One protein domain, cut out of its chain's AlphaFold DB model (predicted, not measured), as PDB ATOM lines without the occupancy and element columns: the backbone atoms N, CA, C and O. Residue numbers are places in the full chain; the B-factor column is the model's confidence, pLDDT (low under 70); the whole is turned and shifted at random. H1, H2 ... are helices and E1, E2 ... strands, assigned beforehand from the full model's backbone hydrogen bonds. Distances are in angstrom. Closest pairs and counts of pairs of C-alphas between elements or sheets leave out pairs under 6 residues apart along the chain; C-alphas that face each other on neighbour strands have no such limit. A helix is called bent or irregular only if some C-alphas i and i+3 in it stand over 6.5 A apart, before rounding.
ATOM      1  N   SER A 247      52.506 -23.748  43.657       92.56
ATOM      2  CA  SER A 247      51.310 -23.356  42.916       92.56
ATOM      3  C   SER A 247      50.524 -24.568  42.439       92.56
ATOM      4  O   SER A 247      51.106 -25.530  41.939       92.56
ATOM      5  N   LEU A 248      49.201 -24.512  42.566       92.31
ATOM      6  CA  LEU A 248      48.266 -25.466  41.982       92.31
ATOM      7  C   LEU A 248      47.619 -24.864  40.735       92.31
ATOM      8  O   LEU A 248      47.194 -23.709  40.715       92.31
ATOM      9  N   ARG A 249      47.545 -25.651  39.667       91.50
ATOM     10  CA  ARG A 249      46.904 -25.250  38.414       91.50
ATOM     11  C   ARG A 249      45.380 -25.315  38.562       91.50
ATOM     12  O   ARG A 249      44.854 -26.401  38.794       91.50
ATOM     13  N   ILE A 250      44.698 -24.182  38.375       90.88
ATOM     14  CA  ILE A 250      43.226 -24.104  38.356       90.88
ATOM     15  C   ILE A 250      42.738 -24.218  36.911       90.88
ATOM     16  O   ILE A 250      41.996 -25.133  36.571       90.88
ATOM     17  N   ASP A 251      43.231 -23.340  36.033       90.62
ATOM     18  CA  ASP A 251      42.928 -23.351  34.601       90.62
ATOM     19  C   ASP A 251      44.130 -22.854  33.766       90.62
ATOM     20  O   ASP A 251      45.252 -22.710  34.255       90.62
ATOM     21  N   LYS A 252      43.946 -22.625  32.460       89.38
ATOM     22  CA  LYS A 252      45.042 -22.200  31.568       89.38
ATOM     23  C   LYS A 252      45.708 -20.880  31.990       89.38
ATOM     24  O   LYS A 252      46.910 -20.746  31.765       89.38
ATOM     25  N   LYS A 253      44.962 -19.948  32.585       91.38
ATOM     26  CA  LYS A 253      45.403 -18.595  32.958       91.38
ATOM     27  C   LYS A 253      45.466 -18.369  34.469       91.38
ATOM     28  O   LYS A 253      46.236 -17.519  34.903       91.38
ATOM     29  N   THR A 254      44.734 -19.154  35.254       92.00
ATOM     30  CA  THR A 254      44.628 -18.993  36.708       92.00
ATOM     31  C   THR A 254      45.343 -20.117  37.460       92.00
ATOM     32  O   THR A 254      45.251 -21.301  37.104       92.00
ATOM     33  N   ALA A 255      46.029 -19.757  38.540       94.00
ATOM     34  CA  ALA A 255      46.654 -20.682  39.478       94.00
ATOM     35  C   ALA A 255      46.402 -20.249  40.930       94.00
ATOM     36  O   ALA A 255      45.943 -19.140  41.195       94.00
ATOM     37  N   GLY A 256      46.663 -21.157  41.868       93.56
ATOM     38  CA  GLY A 256      46.546 -20.922  43.304       93.56
ATOM     39  C   GLY A 256      47.884 -21.099  44.011       93.56
ATOM     40  O   GLY A 256      48.474 -22.170  43.912       93.56
ATOM     41  N   LEU A 257      48.362 -20.082  44.725       94.38
ATOM     42  CA  LEU A 257      49.550 -20.151  45.576       94.38
ATOM     43  C   LEU A 257      49.169 -20.777  46.918       94.38
ATOM     44  O   LEU A 257      48.371 -20.206  47.656       94.38
ATOM     45  N   ILE A 258      49.722 -21.949  47.217       94.69
ATOM     46  CA  ILE A 258      49.367 -22.753  48.388       94.69
ATOM     47  C   ILE A 258      49.875 -22.078  49.662       94.69
ATOM     48  O   ILE A 258      51.078 -21.907  49.838       94.69
ATOM     49  N   GLU A 259      48.955 -21.751  50.562       94.00
ATOM     50  CA  GLU A 259      49.227 -21.275  51.921       94.00
ATOM     51  C   GLU A 259      49.574 -22.459  52.827       94.00
ATOM     52  O   GLU A 259      50.636 -22.495  53.437       94.00
ATOM     53  N   SER A 260      48.689 -23.453  52.886       92.06
ATOM     54  CA  SER A 260      48.808 -24.599  53.787       92.06
ATOM     55  C   SER A 260      48.043 -25.810  53.253       92.06
ATOM     56  O   SER A 260      47.244 -25.717  52.313       92.06
ATOM     57  N   ILE A 261      48.333 -26.975  53.831       90.88
ATOM     58  CA  ILE A 261      47.799 -28.264  53.398       90.88
ATOM     59  C   ILE A 261      47.354 -29.037  54.629       90.88
ATOM     60  O   ILE A 261      48.128 -29.206  55.565       90.88
ATOM     61  N   ASP A 262      46.132 -29.547  54.583       86.62
ATOM     62  CA  ASP A 262      45.626 -30.519  55.539       86.62
ATOM     63  C   ASP A 262      45.597 -31.894  54.866       86.62
ATOM     64  O   ASP A 262      44.738 -32.193  54.031       86.62
ATOM     65  N   TYR A 263      46.574 -32.736  55.203       81.69
ATOM     66  CA  TYR A 263      46.660 -34.089  54.658       81.69
ATOM     67  C   TYR A 263      45.644 -35.057  55.278       81.69
ATOM     68  O   TYR A 263      45.377 -36.094  54.672       81.69
ATOM     69  N   LEU A 264      45.086 -34.764  56.455       78.62
ATOM     70  CA  LEU A 264      44.065 -35.619  57.066       78.62
ATOM     71  C   LEU A 264      42.733 -35.424  56.347       78.62
ATOM     72  O   LEU A 264      42.110 -36.390  55.915       78.62
ATOM     73  N   GLU A 265      42.366 -34.166  56.132       83.06
ATOM     74  CA  GLU A 265      41.138 -33.781  55.436       83.06
ATOM     75  C   GLU A 265      41.284 -33.767  53.908       83.06
ATOM     76  O   GLU A 265      40.307 -33.520  53.203       83.06
ATOM     77  N   GLN A 266      42.495 -34.005  53.391       84.31
ATOM     78  CA  GLN A 266      42.835 -33.907  51.968       84.31
ATOM     79  C   GLN A 266      42.431 -32.550  51.364       84.31
ATOM     80  O   GLN A 266      41.875 -32.488  50.268       84.31
ATOM     81  N   LYS A 267      42.711 -31.446  52.068       91.00
ATOM     82  CA  LYS A 267      42.355 -30.076  51.654       91.00
ATOM     83  C   LYS A 267      43.589 -29.196  51.486       91.00
ATOM     84  O   LYS A 267      44.568 -29.312  52.217       91.00
ATOM     85  N   VAL A 268      43.525 -28.274  50.531       93.81
ATOM     86  CA  VAL A 268      44.556 -27.266  50.254       93.81
ATOM     87  C   VAL A 268      43.951 -25.880  50.374       93.81
ATOM     88  O   VAL A 268      42.905 -25.606  49.783       93.81
ATOM     89  N   ARG A 269      44.642 -25.008  51.108       94.81
ATOM     90  CA  ARG A 269      44.333 -23.583  51.236       94.81
ATOM     91  C   ARG A 269      45.261 -22.781  50.335       94.81
ATOM     92  O   ARG A 269      46.466 -23.027  50.336       94.81
ATOM     93  N   TYR A 270      44.728 -21.856  49.542       94.81
ATOM     94  CA  TYR A 270      45.522 -21.128  48.549       94.81
ATOM     95  C   TYR A 270      44.964 -19.748  48.197       94.81
ATOM     96  O   TYR A 270      43.766 -19.504  48.305       94.81
ATOM     97  N   PHE A 271      45.831 -18.871  47.697       94.25
ATOM     98  CA  PHE A 271      45.478 -17.567  47.136       94.25
ATOM     99  C   PHE A 271      45.483 -17.630  45.606       94.25
ATOM    100  O   PHE A 271      46.463 -18.071  45.005       94.25
ATOM    101  N   THR A 272      44.406 -17.206  44.949       94.19
ATOM    102  CA  THR A 272      44.315 -17.223  43.478       94.19
ATOM    103  C   THR A 272      45.100 -16.089  42.837       94.19
ATOM    104  O   THR A 272      45.086 -14.979  43.357       94.19
ATOM    105  N   TYR A 273      45.702 -16.333  41.675       93.56
ATOM    106  CA  TYR A 273      46.340 -15.307  40.848       93.56
ATOM    107  C   TYR A 273      46.298 -15.667  39.352       93.56
ATOM    108  O   TYR A 273      46.089 -16.821  38.968       93.56
ATOM    109  N   GLN A 274      46.521 -14.669  38.495       91.12
ATOM    110  CA  GLN A 274      46.726 -14.823  37.051       91.12
ATOM    111  C   GLN A 274      48.200 -15.100  36.750       91.12
ATOM    112  O   GLN A 274      49.078 -14.327  37.122       91.12
ATOM    113  N   ILE A 275      48.478 -16.175  36.020       88.00
ATOM    114  CA  ILE A 275      49.833 -16.702  35.777       88.00
ATOM    115  C   ILE A 275      50.729 -15.706  35.031       88.00
ATOM    116  O   ILE A 275      51.935 -15.649  35.261       88.00
ATOM    117  N   GLU A 276      50.155 -14.898  34.140       86.44
ATOM    118  CA  GLU A 276      50.904 -13.877  33.394       86.44
ATOM    119  C   GLU A 276      51.358 -12.714  34.301       86.44
ATOM    120  O   GLU A 276      52.434 -12.143  34.085       86.44
ATOM    121  N   HIS A 277      50.578 -12.426  35.352       84.81
ATOM    122  CA  HIS A 277      50.718 -11.279  36.257       84.81
ATOM    123  C   HIS A 277      50.564 -11.692  37.738       84.81
ATOM    124  O   HIS A 277      49.684 -11.184  38.439       84.81
ATOM    125  N   PRO A 278      51.402 -12.614  38.253       81.69
ATOM    126  CA  PRO A 278      51.130 -13.313  39.510       81.69
ATOM    127  C   PRO A 278      51.144 -12.405  40.743       81.69
ATOM    128  O   PRO A 278      50.397 -12.641  41.684       81.69
ATOM    129  N   LEU A 279      51.967 -11.353  40.739       81.69
ATOM    130  CA  LEU A 279      52.076 -10.411  41.858       81.69
ATOM    131  C   LEU A 279      50.956  -9.361  41.871       81.69
ATOM    132  O   LEU A 279      50.556  -8.921  42.939       81.69
ATOM    133  N   GLU A 280      50.462  -8.959  40.700       83.69
ATOM    134  CA  GLU A 280      49.455  -7.893  40.555       83.69
ATOM    135  C   GLU A 280      48.028  -8.399  40.794       83.69
ATOM    136  O   GLU A 280      47.120  -7.616  41.048       83.69
ATOM    137  N   THR A 281      47.828  -9.712  40.688       85.38
ATOM    138  CA  THR A 281      46.503 -10.347  40.675       85.38
ATOM    139  C   THR A 281      46.301 -11.337  41.816       85.38
ATOM    140  O   THR A 281      45.298 -12.051  41.827       85.38
ATOM    141  N   LEU A 282      47.250 -11.406  42.756       89.06
ATOM    142  CA  LEU A 282      47.129 -12.255  43.932       89.06
ATOM    143  C   LEU A 282      45.954 -11.769  44.780       89.06
ATOM    144  O   LEU A 282      45.960 -10.649  45.286       89.06
ATOM    145  N   ALA A 283      44.939 -12.615  44.904       89.00
ATOM    146  CA  ALA A 283      43.759 -12.313  45.692       89.00
ATOM    147  C   ALA A 283      44.111 -12.190  47.179       89.00
ATOM    148  O   ALA A 283      44.976 -12.899  47.684       89.00
ATOM    149  N   GLU A 284      43.377 -11.336  47.889       87.69
ATOM    150  CA  GLU A 284      43.497 -11.188  49.346       87.69
ATOM    151  C   GLU A 284      42.767 -12.307  50.107       87.69
ATOM    152  O   GLU A 284      43.052 -12.568  51.273       87.69
ATOM    153  N   GLN A 285      41.812 -12.977  49.455       90.44
ATOM    154  CA  GLN A 285      40.994 -14.023  50.068       90.44
ATOM    155  C   GLN A 285      41.573 -15.417  49.813       90.44
ATOM    156  O   GLN A 285      41.857 -15.792  48.674       90.44
ATOM    157  N   VAL A 286      41.674 -16.205  50.886       92.94
ATOM    158  CA  VAL A 286      42.054 -17.621  50.828       92.94
ATOM    159  C   VAL A 286      40.887 -18.459  50.309       92.94
ATOM    160  O   VAL A 286      39.756 -18.339  50.778       92.94
ATOM    161  N   GLN A 287      41.184 -19.360  49.380       95.06
ATOM    162  CA  GLN A 287      40.278 -20.390  48.885       95.06
ATOM    163  C   GLN A 287      40.675 -21.773  49.406       95.06
ATOM    164  O   GLN A 287      41.815 -21.995  49.814       95.06
ATOM    165  N   ILE A 288      39.726 -22.714  49.378       93.81
ATOM    166  CA  ILE A 288      39.920 -24.105  49.800       93.81
ATOM    167  C   ILE A 288      39.513 -25.029  48.651       93.81
ATOM    168  O   ILE A 288      38.464 -24.832  48.041       93.81
ATOM    169  N   ALA A 289      40.326 -26.044  48.364       91.38
ATOM    170  CA  ALA A 289      39.993 -27.113  47.423       91.38
ATOM    171  C   ALA A 289      40.427 -28.482  47.961       91.38
ATOM    172  O   ALA A 289      41.332 -28.568  48.790       91.38
ATOM    173  N   GLU A 290      39.804 -29.549  47.466       89.75
ATOM    174  CA  GLU A 290      40.245 -30.922  47.731       89.75
ATOM    175  C   GLU A 290      41.524 -31.254  46.951       89.75
ATOM    176  O   GLU A 290      41.689 -30.861  45.791       89.75
ATOM    177  N   ILE A 291      42.418 -32.015  47.580       83.81
ATOM    178  CA  ILE A 291      43.595 -32.599  46.939       83.81
ATOM    179  C   ILE A 291      43.112 -33.699  46.002       83.81
ATOM    180  O   ILE A 291      42.538 -34.697  46.434       83.81
ATOM    181  N   ASN A 292      43.392 -33.557  44.708       77.62
ATOM    182  CA  ASN A 292      43.096 -34.600  43.734       77.62
ATOM    183  C   ASN A 292      44.343 -34.997  42.935       77.62
ATOM    184  O   ASN A 292      45.253 -34.206  42.704       77.62
ATOM    185  N   LYS A 293      44.389 -36.254  42.477       67.56
ATOM    186  CA  LYS A 293      45.547 -36.790  41.733       67.56
ATOM    187  C   LYS A 293      45.732 -36.164  40.346       67.56
ATOM    188  O   LYS A 293      46.780 -36.327  39.731       67.56
ATOM    189  N   THR A 294      44.707 -35.494  39.825       70.56
ATOM    190  CA  THR A 294      44.723 -34.838  38.510       70.56
ATOM    191  C   THR A 294      45.299 -33.424  38.555       70.56
ATOM    192  O   THR A 294      45.685 -32.891  37.511       70.56
ATOM    193  N   GLN A 295      45.369 -32.812  39.739       79.31
ATOM    194  CA  GLN A 295      45.887 -31.466  39.929       79.31
ATOM    195  C   GLN A 295      47.371 -31.427  39.599       79.31
ATOM    196  O   GLN A 295      48.147 -32.342  39.879       79.31
ATOM    197  N   GLN A 296      47.773 -30.336  38.959       85.88
ATOM    198  CA  GLN A 296      49.165 -30.110  38.618       85.88
ATOM    199  C   GLN A 296      49.748 -29.100  39.594       85.88
ATOM    200  O   GLN A 296      49.356 -27.933  39.576       85.88
ATOM    201  N   TYR A 297      50.698 -29.559  40.404       89.56
ATOM    202  CA  TYR A 297      51.476 -28.715  41.299       89.56
ATOM    203  C   TYR A 297      52.815 -28.354  40.657       89.56
ATOM    204  O   TYR A 297      53.443 -29.181  39.986       89.56
ATOM    205  N   PHE A 298      53.238 -27.106  40.814       89.06
ATOM    206  CA  PHE A 298      54.450 -26.589  40.193       89.06
ATOM    207  C   PHE A 298      55.000 -25.374  40.950       89.06
ATOM    208  O   PHE A 298      54.353 -24.827  41.838       89.06
ATOM    209  N   ILE A 299      56.221 -24.971  40.601       87.88
ATOM    210  CA  ILE A 299      56.836 -23.718  41.049       87.88
ATOM    211  C   ILE A 299      56.750 -22.734  39.888       87.88
ATOM    212  O   ILE A 299      57.085 -23.102  38.758       87.88
ATOM    213  N   GLU A 300      56.290 -21.512  40.149       79.62
ATOM    214  CA  GLU A 300      56.181 -20.483  39.112       79.62
ATOM    215  C   GLU A 300      57.565 -20.050  38.589       79.62
ATOM    216  O   GLU A 300      58.463 -19.784  39.395       79.62
ATOM    217  N   PRO A 301      57.770 -19.926  37.259       57.41
ATOM    218  CA  PRO A 301      59.050 -19.508  36.684       57.41
ATOM    219  C   PRO A 301      59.448 -18.073  37.052       57.41
ATOM    220  O   PRO A 301      60.637 -17.763  37.093       57.41
ATOM    221  N   ARG A 302      58.465 -17.194  37.306       65.25
ATOM    222  CA  ARG A 302      58.662 -15.865  37.907       65.25
ATOM    223  C   ARG A 302      58.422 -16.011  39.407       65.25
ATOM    224  O   ARG A 302      57.295 -15.888  39.872       65.25
ATOM    225  N   THR A 303      59.474 -16.358  40.138       70.56
ATOM    226  CA  THR A 303      59.394 -16.667  41.570       70.56
ATOM    227  C   THR A 303      58.790 -15.509  42.359       70.56
ATOM    228  O   THR A 303      59.181 -14.353  42.171       70.56
ATOM    229  N   PHE A 304      57.872 -15.827  43.273       85.69
ATOM    230  CA  PHE A 304      57.379 -14.873  44.263       85.69
ATOM    231  C   PHE A 304      58.553 -14.306  45.068       85.69
ATOM    232  O   PHE A 304      59.530 -15.003  45.344       85.69
ATOM    233  N   SER A 305      58.470 -13.023  45.434       85.75
ATOM    234  CA  SER A 305      59.534 -12.393  46.217       85.75
ATOM    235  C   SER A 305      59.681 -13.085  47.574       85.75
ATOM    236  O   SER A 305      58.690 -13.548  48.143       85.75
ATOM    237  N   THR A 306      60.892 -13.084  48.143       86.94
ATOM    238  CA  THR A 306      61.117 -13.597  49.505       86.94
ATOM    239  C   THR A 306      60.149 -12.955  50.497       86.94
ATOM    240  O   THR A 306      59.589 -13.657  51.323       86.94
ATOM    241  N   LYS A 307      59.859 -11.651  50.359       88.38
ATOM    242  CA  LYS A 307      58.875 -10.943  51.192       88.38
ATOM    243  C   LYS A 307      57.478 -11.562  51.083       88.38
ATOM    244  O   LYS A 307      56.855 -11.813  52.106       88.38
ATOM    245  N   THR A 308      57.008 -11.826  49.864       89.31
ATOM    246  CA  THR A 308      55.698 -12.450  49.617       89.31
ATOM    247  C   THR A 308      55.623 -13.839  50.242       89.31
ATOM    248  O   THR A 308      54.645 -14.154  50.908       89.31
ATOM    249  N   LEU A 309      56.668 -14.655  50.070       90.56
ATOM    250  CA  LEU A 309      56.726 -15.998  50.647       90.56
ATOM    251  C   LEU A 309      56.831 -15.974  52.179       90.56
ATOM    252  O   LEU A 309      56.227 -16.815  52.836       90.56
ATOM    253  N   THR A 310      57.548 -15.004  52.754       90.69
ATOM    254  CA  THR A 310      57.599 -14.799  54.208       90.69
ATOM    255  C   THR A 310      56.221 -14.459  54.764       90.69
ATOM    256  O   THR A 310      55.838 -15.033  55.774       90.69
ATOM    257  N   THR A 311      55.472 -13.562  54.114       90.62
ATOM    258  CA  THR A 311      54.098 -13.231  54.524       90.62
ATOM    259  C   THR A 311      53.165 -14.431  54.371       90.62
ATOM    260  O   THR A 311      52.408 -14.731  55.281       90.62
ATOM    261  N   LEU A 312      53.260 -15.172  53.261       91.75
ATOM    262  CA  LEU A 312      52.457 -16.378  53.028       91.75
ATOM    263  C   LEU A 312      52.644 -17.429  54.132       91.75
ATOM    264  O   LEU A 312      51.688 -18.067  54.556       91.75
ATOM    265  N   LEU A 313      53.887 -17.625  54.574       91.88
ATOM    266  CA  LEU A 313      54.257 -18.644  55.553       91.88
ATOM    267  C   LEU A 313      54.387 -18.076  56.974       91.88
ATOM    268  O   LEU A 313      55.001 -18.714  57.827       91.88
ATOM    269  N   GLU A 314      53.822 -16.896  57.254       89.69
ATOM    270  CA  GLU A 314      53.960 -16.240  58.563       89.69
ATOM    271  C   GLU A 314      53.342 -17.056  59.705       89.69
ATOM    272  O   GLU A 314      53.832 -17.010  60.829       89.69
TER     273      GLU A 314
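What this domain is: This is residues 247 to 314 of the 591 residues of an uncharacterized protein of Alteromonadales bacterium alter-6D02 (UniProt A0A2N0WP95). A strongly twisted, curled sheet of four antiparallel strands is built round a long bent hairpin, E2 and E3, with the short strand E1 along one edge and E4 along the other. From E4 a long stretch, residues 291 to 305, returns past E1, pairs briefly with it, and leads to one small helix, H1, which only grazes the sheet. The 68 printed residues run in the order E1, E2, E3, E4, H1, and the sheet's order is also E1, E2, E3, E4. The class is mixed, helices and strands, though under half of the residues, 32 of 68, are in named elements. The whole is compact, with a radius of gyration of the C-alphas of 11.6 A, and rounded, with spans of 31 by 29 by 20 A.

How they stand to each other: E1, residues 247 to 249, is an edge strand and forms a hairpin with E2, residues 254 to 262; N 248 and O 256 are 2.8 A apart, within hydrogen-bond range. Residues 247 to 248 of E1 also pair, antiparallel, with residues 297 to 298. E2 bends by 72 degrees at residue 259. E2 and E3, residues 267 to 274, form the next hairpin, antiparallel at 156 degrees between their directions, with N 257 and O 271 at 2.8 A and N 267 and O 262 at 2.9 A, both within hydrogen-bond range. E3 bends by 53 degrees at residue 271. E4, residues 286 to 290, is the other edge strand and forms a hairpin with E3; N 268 and O 289 are 2.8 A apart, within hydrogen-bond range. The four strands make a meander, each the antiparallel neighbour of the one before; E1 and E4 are apart. From edge to edge the strands' lines turn by 120 degrees. H1, residues 306 to 312, only grazes the sheet with residues 309 to 312; the closest C-alphas of E2 and H1, those of Glu 259 and Leu 312, are 6.0 A apart. Every O i to N i+4 pair in H1 is within hydrogen-bond range.

Where its parts are: E1 begins at C-alpha 247, (51.310, -23.356, 42.916), and is 6.6 A long. E2 is 22.1 A long, E3 21.6 A and E4 13.8 A, ending at C-alpha 290, (40.245, -30.922, 47.731). H1 is 9.8 A long and ends at C-alpha 312, (52.457, -16.378, 53.028).

The domain as a whole: The C-alphas farthest apart, those of Leu 264 and Glu 276, are 32.9 A from each other. The printed part has no cut. The links E1 to E2 and E2 to E3 are tight; E3 to E4, with 11 residues, and E4 to H1, with 15, are long. Mean pLDDT of the printed part is 87.4; residue 293 and residues 301 to 302 are under 70.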